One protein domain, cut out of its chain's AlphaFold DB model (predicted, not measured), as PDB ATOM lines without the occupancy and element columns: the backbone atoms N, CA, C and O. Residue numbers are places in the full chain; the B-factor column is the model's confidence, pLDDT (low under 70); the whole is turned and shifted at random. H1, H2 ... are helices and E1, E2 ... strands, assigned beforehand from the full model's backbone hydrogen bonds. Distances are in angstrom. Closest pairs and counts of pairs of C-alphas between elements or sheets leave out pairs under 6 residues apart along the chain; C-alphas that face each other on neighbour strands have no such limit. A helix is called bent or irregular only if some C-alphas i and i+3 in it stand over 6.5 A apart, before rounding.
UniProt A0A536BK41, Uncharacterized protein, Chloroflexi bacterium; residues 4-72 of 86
ATOM      1  N   ALA A   4     123.288 215.180 168.092       86.75
ATOM      2  CA  ALA A   4     124.345 216.123 168.439       86.75
ATOM      3  C   ALA A   4     124.435 217.219 167.377       86.75
ATOM      4  O   ALA A   4     124.286 216.948 166.185       86.75
ATOM      5  N   LEU A   5     124.693 218.446 167.831       86.12
ATOM      6  CA  LEU A   5     124.958 219.595 166.977       86.12
ATOM      7  C   LEU A   5     126.407 220.029 167.177       86.12
ATOM      8  O   LEU A   5     126.855 220.234 168.304       86.12
ATOM      9  N   LEU A   6     127.127 220.173 166.072       85.94
ATOM     10  CA  LEU A   6     128.522 220.573 166.063       85.94
ATOM     11  C   LEU A   6     128.674 221.811 165.195       85.94
ATOM     12  O   LEU A   6     128.174 221.834 164.074       85.94
ATOM     13  N   LEU A   7     129.365 222.823 165.709       84.88
ATOM     14  CA  LEU A   7     129.752 224.015 164.964       84.88
ATOM     15  C   LEU A   7     131.229 223.952 164.626       84.88
ATOM     16  O   LEU A   7     132.052 223.585 165.460       84.88
ATOM     17  N   VAL A   8     131.568 224.335 163.406       82.69
ATOM     18  CA  VAL A   8     132.931 224.274 162.907       82.69
ATOM     19  C   VAL A   8     133.224 225.540 162.116       82.69
ATOM     20  O   VAL A   8     132.465 225.906 161.223       82.69
ATOM     21  N   SER A   9     134.332 226.206 162.433       80.25
ATOM     22  CA  SER A   9     134.869 227.263 161.573       80.25
ATOM     23  C   SER A   9     135.453 226.610 160.322       80.25
ATOM     24  O   SER A   9     136.375 225.799 160.431       80.25
ATOM     25  N   GLY A  10     134.901 226.917 159.153       72.12
ATOM     26  CA  GLY A  10     135.259 226.229 157.913       72.12
ATOM     27  C   GLY A  10     134.467 226.747 156.720       72.12
ATOM     28  O   GLY A  10     133.421 227.372 156.878       72.12
ATOM     29  N   HIS A  11     134.983 226.496 155.520       66.94
ATOM     30  CA  HIS A  11     134.375 226.952 154.273       66.94
ATOM     31  C   HIS A  11     133.602 225.803 153.620       66.94
ATOM     32  O   HIS A  11     133.892 224.627 153.833       66.94
ATOM     33  N   ARG A  12     132.649 226.106 152.736       62.84
ATOM     34  CA  ARG A  12     131.830 225.089 152.044       62.84
ATOM     35  C   ARG A  12     132.637 224.048 151.242       62.84
ATOM     36  O   ARG A  12     132.114 222.989 150.910       62.84
ATOM     37  N   ALA A  13     133.899 224.329 150.919       59.28
ATOM     38  CA  ALA A  13     134.805 223.370 150.282       59.28
ATOM     39  C   ALA A  13     135.240 222.220 151.215       59.28
ATOM     40  O   ALA A  13     135.690 221.187 150.725       59.28
ATOM     41  N   ASP A  14     135.045 222.368 152.528       66.31
ATOM     42  CA  ASP A  14     135.452 221.407 153.558       66.31
ATOM     43  C   ASP A  14     134.365 220.350 153.845       66.31
ATOM     44  O   ASP A  14     134.430 219.639 154.847       66.31
ATOM     45  N   ILE A  15     133.340 220.236 152.983       65.94
ATOM     46  CA  ILE A  15     132.244 219.277 153.174       65.94
ATOM     47  C   ILE A  15     132.793 217.833 153.146       65.94
ATOM     48  O   ILE A  15     133.493 217.450 152.204       65.94
ATOM     49  N   PRO A  16     132.424 216.996 154.130       62.97
ATOM     50  CA  PRO A  16     132.897 215.621 154.266       62.97
ATOM     51  C   PRO A  16     132.617 214.757 153.035       62.97
ATOM     52  O   PRO A  16     131.507 214.742 152.499       62.97
ATOM     53  N   SER A  17     133.609 213.965 152.628       64.06
ATOM     54  CA  SER A  17     133.428 212.950 151.588       64.06
ATOM     55  C   SER A  17     132.691 211.711 152.123       64.06
ATOM     56  O   SER A  17     132.750 211.391 153.309       64.06
ATOM     57  N   LEU A  18     132.047 210.950 151.229       60.25
ATOM     58  CA  LEU A  18     131.286 209.730 151.547       60.25
ATOM     59  C   LEU A  18     132.105 208.630 152.264       60.25
ATOM     60  O   LEU A  18     131.532 207.657 152.753       60.25
ATOM     61  N   GLN A  19     133.435 208.756 152.323       67.12
ATOM     62  CA  GLN A  19     134.331 207.772 152.940       67.12
ATOM     63  C   GLN A  19     134.089 207.587 154.445       67.12
ATOM     64  O   GLN A  19     134.395 206.530 154.993       67.12
ATOM     65  N   SER A  20     133.484 208.573 155.105       77.81
ATOM     66  CA  SER A  20     133.184 208.534 156.537       77.81
ATOM     67  C   SER A  20     131.922 207.732 156.881       77.81
ATOM     68  O   SER A  20     131.696 207.425 158.049       77.81
ATOM     69  N   ALA A  21     131.106 207.356 155.887       81.31
ATOM     70  CA  ALA A  21     129.777 206.782 156.107       81.31
ATOM     71  C   ALA A  21     129.793 205.478 156.925       81.31
ATOM     72  O   ALA A  21     128.971 205.320 157.823       81.31
ATOM     73  N   HIS A  22     130.740 204.564 156.671       86.12
ATOM     74  CA  HIS A  22     130.843 203.315 157.442       86.12
ATOM     75  C   HIS A  22     131.199 203.573 158.910       86.12
ATOM     76  O   HIS A  22     130.547 203.044 159.801       86.12
ATOM     77  N   LYS A  23     132.168 204.461 159.162       88.19
ATOM     78  CA  LYS A  23     132.561 204.852 160.523       88.19
ATOM     79  C   LYS A  23     131.396 205.469 161.298       88.19
ATOM     80  O   LYS A  23     131.237 205.222 162.484       88.19
ATOM     81  N   LEU A  24     130.572 206.268 160.625       89.94
ATOM     82  CA  LEU A  24     129.411 206.910 161.237       89.94
ATOM     83  C   LEU A  24     128.293 205.907 161.521       89.94
ATOM     84  O   LEU A  24     127.679 205.968 162.585       89.94
ATOM     85  N   ALA A  25     128.088 204.941 160.627       91.00
ATOM     86  CA  ALA A  25     127.173 203.833 160.867       91.00
ATOM     87  C   ALA A  25     127.601 202.988 162.083       91.00
ATOM     88  O   ALA A  25     126.750 202.648 162.905       91.00
ATOM     89  N   ASP A  26     128.903 202.727 162.256       92.62
ATOM     90  CA  ASP A  26     129.447 202.020 163.431       92.62
ATOM     91  C   ASP A  26     129.223 202.793 164.746       92.62
ATOM     92  O   ASP A  26     129.111 202.199 165.819       92.62
ATOM     93  N   LEU A  27     129.110 204.123 164.667       93.00
ATOM     94  CA  LEU A  27     128.749 205.002 165.785       93.00
ATOM     95  C   LEU A  27     127.233 205.104 166.011       93.00
ATOM     96  O   LEU A  27     126.791 205.853 166.882       93.00
ATOM     97  N   GLY A  28     126.428 204.370 165.242       93.81
ATOM     98  CA  GLY A  28     124.971 204.368 165.346       93.81
ATOM     99  C   GLY A  28     124.292 205.575 164.696       93.81
ATOM    100  O   GLY A  28     123.090 205.765 164.904       93.81
ATOM    101  N   ILE A  29     125.030 206.378 163.921       92.81
ATOM    102  CA  ILE A  29     124.510 207.536 163.188       92.81
ATOM    103  C   ILE A  29     123.831 207.049 161.910       92.81
ATOM    104  O   ILE A  29     124.379 206.259 161.144       92.81
ATOM    105  N   THR A  30     122.618 207.538 161.677       92.62
ATOM    106  CA  THR A  30     121.775 207.160 160.535       92.62
ATOM    107  C   THR A  30     121.472 208.325 159.605       92.62
ATOM    108  O   THR A  30     121.075 208.098 158.466       92.62
ATOM    109  N   ALA A  31     121.644 209.563 160.073       90.06
ATOM    110  CA  ALA A  31     121.499 210.754 159.252       90.06
ATOM    111  C   ALA A  31     122.513 211.825 159.661       90.06
ATOM    112  O   ALA A  31     122.881 211.950 160.832       90.06
ATOM    113  N   ILE A  32     122.963 212.582 158.663       87.81
ATOM    114  CA  ILE A  32     123.880 213.706 158.819       87.81
ATOM    115  C   ILE A  32     123.309 214.848 157.994       87.81
ATOM    116  O   ILE A  32     123.094 214.692 156.790       87.81
ATOM    117  N   THR A  33     123.097 215.991 158.631       88.81
ATOM    118  CA  THR A  33     122.751 217.230 157.935       88.81
ATOM    119  C   THR A  33     123.912 218.198 158.070       88.81
ATOM    120  O   THR A  33     124.344 218.485 159.184       88.81
ATOM    121  N   VAL A  34     124.408 218.706 156.942       85.69
ATOM    122  CA  VAL A  34     125.426 219.762 156.910       85.69
ATOM    123  C   VAL A  34     124.744 221.065 156.514       85.69
ATOM    124  O   VAL A  34     124.100 221.149 155.468       85.69
ATOM    125  N   LEU A  35     124.878 222.069 157.366       86.69
ATOM    126  CA  LEU A  35     124.401 223.434 157.173       86.69
ATOM    127  C   LEU A  35     125.626 224.345 157.157       86.69
ATOM    128  O   LEU A  35     126.652 224.002 157.737       86.69
ATOM    129  N   GLY A  36     125.544 225.505 156.526       86.00
ATOM    130  CA  GLY A  36     126.646 226.450 156.595       86.00
ATOM    131  C   GLY A  36     126.472 227.670 155.720       86.00
ATOM    132  O   GLY A  36     125.560 227.733 154.892       86.00
ATOM    133  N   ASP A  37     127.373 228.615 155.928       85.56
ATOM    134  CA  ASP A  37     127.547 229.837 155.155       85.56
ATOM    135  C   ASP A  37     129.005 229.942 154.662       85.56
ATOM    136  O   ASP A  37     129.691 228.930 154.497       85.56
ATOM    137  N   GLU A  38     129.460 231.154 154.349       81.56
ATOM    138  CA  GLU A  38     130.823 231.403 153.873       81.56
ATOM    139  C   GLU A  38     131.882 231.277 154.988       81.56
ATOM    140  O   GLU A  38     133.067 231.253 154.692       81.56
ATOM    141  N   GLU A  39     131.529 231.198 156.270       83.19
ATOM    142  CA  GLU A  39     132.522 231.187 157.363       83.19
ATOM    143  C   GLU A  39     132.318 230.047 158.367       83.19
ATOM    144  O   GLU A  39     133.242 229.685 159.106       83.19
ATOM    145  N   THR A  40     131.120 229.466 158.397       84.81
ATOM    146  CA  THR A  40     130.714 228.495 159.407       84.81
ATOM    147  C   THR A  40     130.023 227.298 158.777       84.81
ATOM    148  O   THR A  40     129.141 227.432 157.930       84.81
ATOM    149  N   LEU A  41     130.355 226.110 159.281       86.00
ATOM    150  CA  LEU A  41     129.618 224.877 159.041       86.00
ATOM    151  C   LEU A  41     128.976 224.394 160.346       86.00
ATOM    152  O   LEU A  41     129.574 224.461 161.419       86.00
ATOM    153  N   ALA A  42     127.764 223.862 160.248       87.69
ATOM    154  CA  ALA A  42     127.091 223.148 161.316       87.69
ATOM    155  C   ALA A  42     126.757 221.726 160.866       87.69
ATOM    156  O   ALA A  42     126.282 221.505 159.751       87.69
ATOM    157  N   LEU A  43     126.993 220.760 161.746       87.25
ATOM    158  CA  LEU A  43     126.703 219.356 161.513       87.25
ATOM    159  C   LEU A  43     125.685 218.886 162.535       87.25
ATOM    160  O   LEU A  43     125.908 218.988 163.741       87.25
ATOM    161  N   VAL A  44     124.581 218.351 162.033       90.44
ATOM    162  CA  VAL A  44     123.574 217.663 162.835       90.44
ATOM    163  C   VAL A  44     123.767 216.173 162.624       90.44
ATOM    164  O   VAL A  44     123.668 215.689 161.496       90.44
ATOM    165  N   LEU A  45     124.060 215.461 163.705       90.38
ATOM    166  CA  LEU A  45     124.199 214.011 163.718       90.38
ATOM    167  C   LEU A  45     122.975 213.412 164.388       90.38
ATOM    168  O   LEU A  45     122.649 213.790 165.513       90.38
ATOM    169  N   GLU A  46     122.327 212.466 163.719       91.88
ATOM    170  CA  GLU A  46     121.129 211.805 164.230       91.88
ATOM    171  C   GLU A  46     121.260 210.291 164.100       91.88
ATOM    172  O   GLU A  46     121.678 209.766 163.064       91.88
ATOM    173  N   GLY A  47     120.857 209.571 165.141       93.00
ATOM    174  CA  GLY A  47     120.915 208.116 165.141       93.00
ATOM    175  C   GLY A  47     120.278 207.524 166.379       93.00
ATOM    176  O   GLY A  47     120.520 207.984 167.485       93.00
ATOM    177  N   TRP A  48     119.448 206.495 166.222       88.69
ATOM    178  CA  TRP A  48     118.771 205.859 167.360       88.69
ATOM    179  C   TRP A  48     119.740 205.121 168.298       88.69
ATOM    180  O   TRP A  48     119.457 205.029 169.489       88.69
ATOM    181  N   ALA A  49     120.866 204.631 167.768       92.69
ATOM    182  CA  ALA A  49     121.935 203.965 168.513       92.69
ATOM    183  C   ALA A  49     123.118 204.896 168.837       92.69
ATOM    184  O   ALA A  49     124.095 204.456 169.437       92.69
ATOM    185  N   PHE A  50     123.048 206.162 168.420       93.25
ATOM    186  CA  PHE A  50     124.119 207.126 168.626       93.25
ATOM    187  C   PHE A  50     124.183 207.576 170.091       93.25
ATOM    188  O   PHE A  50     123.164 207.907 170.696       93.25
ATOM    189  N   ASP A  51     125.394 207.616 170.645       90.31
ATOM    190  CA  ASP A  51     125.681 208.197 171.956       90.31
ATOM    191  C   ASP A  51     126.218 209.631 171.786       90.31
ATOM    192  O   ASP A  51     127.343 209.797 171.301       90.31
ATOM    193  N   PRO A  52     125.473 210.677 172.200       87.06
ATOM    194  CA  PRO A  52     125.923 212.065 172.099       87.06
ATOM    195  C   PRO A  52     127.240 212.354 172.831       87.06
ATOM    196  O   PRO A  52     127.958 213.267 172.428       87.06
ATOM    197  N   ALA A  53     127.612 211.567 173.848       87.12
ATOM    198  CA  ALA A  53     128.909 211.707 174.515       87.12
ATOM    199  C   ALA A  53     130.094 211.394 173.577       87.12
ATOM    200  O   ALA A  53     131.215 211.840 173.819       87.12
ATOM    201  N   ARG A  54     129.847 210.674 172.474       89.50
ATOM    202  CA  ARG A  54     130.830 210.343 171.430       89.50
ATOM    203  C   ARG A  54     130.764 211.286 170.227       89.50
ATOM    204  O   ARG A  54     131.345 210.993 169.184       89.50
ATOM    205  N   ALA A  55     130.092 212.433 170.350       87.38
ATOM    206  CA  ALA A  55     129.975 213.407 169.265       87.38
ATOM    207  C   ALA A  55     131.339 213.867 168.722       87.38
ATOM    208  O   ALA A  55     131.455 214.064 167.518       87.38
ATOM    209  N   SER A  56     132.378 213.965 169.563       86.00
ATOM    210  CA  SER A  56     133.739 214.314 169.114       86.00
ATOM    211  C   SER A  56     134.322 213.277 168.154       86.00
ATOM    212  O   SER A  56     134.854 213.631 167.111       86.00
ATOM    213  N   GLU A  57     134.164 211.988 168.461       89.38
ATOM    214  CA  GLU A  57     134.649 210.890 167.616       89.38
ATOM    215  C   GLU A  57     133.914 210.860 166.268       89.38
ATOM    216  O   GLU A  57     134.516 210.662 165.210       89.38
ATOM    217  N   ALA A  58     132.603 211.117 166.293       87.75
ATOM    218  CA  ALA A  58     131.815 211.258 165.077       87.75
ATOM    219  C   ALA A  58     132.237 212.481 164.252       87.75
ATOM    220  O   ALA A  58     132.288 212.408 163.026       87.75
ATOM    221  N   ALA A  59     132.577 213.589 164.910       84.06
ATOM    222  CA  ALA A  59     133.079 214.785 164.254       84.06
ATOM    223  C   ALA A  59     134.416 214.537 163.561       84.06
ATOM    224  O   ALA A  59     134.571 214.893 162.401       84.06
ATOM    225  N   GLU A  60     135.358 213.882 164.242       84.75
ATOM    226  CA  GLU A  60     136.673 213.536 163.694       84.75
ATOM    227  C   GLU A  60     136.559 212.612 162.480       84.75
ATOM    228  O   GLU A  60     137.330 212.724 161.528       84.75
ATOM    229  N   ALA A  61     135.570 211.711 162.473       84.94
ATOM    230  CA  ALA A  61     135.304 210.872 161.312       84.94
ATOM    231  C   ALA A  61     134.892 211.695 160.081       84.94
ATOM    232  O   ALA A  61     135.113 211.249 158.958       84.94
ATOM    233  N   VAL A  62     134.298 212.869 160.282       80.19
ATOM    234  CA  VAL A  62     133.620 213.673 159.262       80.19
ATOM    235  C   VAL A  62     134.491 214.857 158.829       80.19
ATOM    236  O   VAL A  62     134.615 215.131 157.639       80.19
ATOM    237  N   LEU A  63     135.153 215.505 159.783       80.31
ATOM    238  CA  LEU A  63     136.015 216.674 159.625       80.31
ATOM    239  C   LEU A  63     137.314 216.474 160.427       80.31
ATOM    240  O   LEU A  63     137.510 217.112 161.461       80.31
ATOM    241  N   PRO A  64     138.229 215.601 159.971       75.56
ATOM    242  CA  PRO A  64     139.407 215.198 160.748       75.56
ATOM    243  C   PRO A  64     140.409 216.331 161.017       75.56
ATOM    244  O   PRO A  64     141.277 216.197 161.874       75.56
ATOM    245  N   THR A  65     140.337 217.428 160.262       76.12
ATOM    246  CA  THR A  65     141.263 218.566 160.353       76.12
ATOM    247  C   THR A  65     140.707 219.742 161.146       76.12
ATOM    248  O   THR A  65     141.448 220.687 161.414       76.12
ATOM    249  N   LEU A  66     139.422 219.713 161.503       73.38
ATOM    250  CA  LEU A  66     138.755 220.832 162.152       73.38
ATOM    251  C   LEU A  66     138.443 220.496 163.608       73.38
ATOM    252  O   LEU A  66     138.133 219.359 163.943       73.38
ATOM    253  N   GLN A  67     138.534 221.503 164.476       78.50
ATOM    254  CA  GLN A  67     138.170 221.379 165.886       78.50
ATOM    255  C   GLN A  67     136.718 221.836 166.060       78.50
ATOM    256  O   GLN A  67     136.455 223.040 166.004       78.50
ATOM    257  N   PRO A  68     135.762 220.911 166.226       82.88
ATOM    258  CA  PRO A  68     134.363 221.266 166.374       82.88
ATOM    259  C   PRO A  68     134.077 221.811 167.776       82.88
ATOM    260  O   PRO A  68     134.529 221.271 168.786       82.88
ATOM    261  N   LEU A  69     133.227 222.828 167.845       84.69
ATOM    262  CA  LEU A  69     132.502 223.177 169.055       84.69
ATOM    263  C   LEU A  69     131.253 222.292 169.144       84.69
ATOM    264  O   LEU A  69     130.302 222.459 168.379       84.69
ATOM    265  N   ILE A  70     131.253 221.342 170.078       85.94
ATOM    266  CA  ILE A  70     130.104 220.468 170.339       85.94
ATOM    267  C   ILE A  70     129.120 221.219 171.233       85.94
ATOM    268  O   ILE A  70     129.474 221.642 172.333       85.94
ATOM    269  N   LEU A  71     127.885 221.387 170.764       85.88
ATOM    270  CA  LEU A  71     126.834 222.063 171.514       85.88
ATOM    271  C   LEU A  71     125.991 221.057 172.295       85.88
ATOM    272  O   LEU A  71     125.501 220.064 171.752       85.88
ATOM    273  N   GLU A  72     125.770 221.349 173.574       84.75
ATOM    274  CA  GLU A  72     124.863 220.569 174.409       84.75
ATOM    275  C   GLU A  72     123.409 220.949 174.130       84.75
ATOM    276  O   GLU A  72     123.024 222.122 174.172       84.75
TER     277      GLU A  72
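What this domain is: This is residues 4 to 72 of the 86 residues of an uncharacterized protein of Chloroflexi bacterium (UniProt A0A536BK41). One antiparallel sheet of four strands has helix H2 packed slantwise over one face, while its other face is bare; helix H1 runs beside H2, the opposite way, and only grazes the sheet. The printed part has 69 residues with two named helices and four named strands, in the order E1 H1 E2 E3 H2 E4. Across the sheet the order is E2 E3 E1 E4, and the class is mixed, helices and strands. The whole is compact, with a radius of gyration of the C-alphas of 10.9 A and spans of 32 by 27 by 18 A.

Where its parts are: Find C-alpha 4 at (124.345, 216.123, 168.439); there E1 begins, residues 4 to 9, 16.8 A long. Next comes H1, residues 18 to 26, 14.3 A; it is irregular, with C-alphas 19 and 22 standing 7.2 A apart. Look at C-alpha 31 at (121.499, 210.754, 159.252) for the first residue of E2, residues 31 to 36, 16.7 A. E3, residues 40 to 46, is the longest strand at 19.8 A. H2, residues 52 to 62, spans 15.1 A and is irregular too, with C-alphas 53 and 56 standing 7.7 A apart. E4, residues 69 to 71, ends with C-alpha 71 at (126.834, 222.063, 171.514).

How they stand to each other: Begin at the sheet, where E2 and E3 form a hairpin at 165 degrees; N 35 and O 42 are 2.8 A apart, within hydrogen-bond range. E3 and E1 are antiparallel at 162 degrees, with N 8 and O 41 at 2.8 A. E1 and the edge strand E4 are antiparallel at 151 degrees, with N 69 and O 7 at 2.8 A. H2 lies over E3 and E1 at a height over the sheet of 8.3 A, slantwise to the strands, at 52 degrees to E3 on the local plane. The closest C-alphas of E1 and H2 are those of Ala 4 and Pro 52, 5.7 A apart. H1 and H2 touch, closest at the C-alphas of Ser 20 and Ala 61, 5.7 A, at a shallow tilt of 25 degrees, opposite ways. H1 only grazes the sheet, with residues 21 to 25. E1, H1, E2 and E3, H2, E4 are split strand-helix-strand units, each with another strand between its two same-way strands, and both crossovers are right-handed. The O i to N i+4 pairs within hydrogen-bond range are 3 of 5 in H1 and 5 of 7 in H2.

The domain as a whole: Look for the two farthest C-alphas at Glu 38 and Ala 49, 32.3 A apart. The printed part has no cut and no long link. Mean pLDDT of the printed part is 83.2; residues 11 to 19, of which 18 and 19 belong to H1, are under 70.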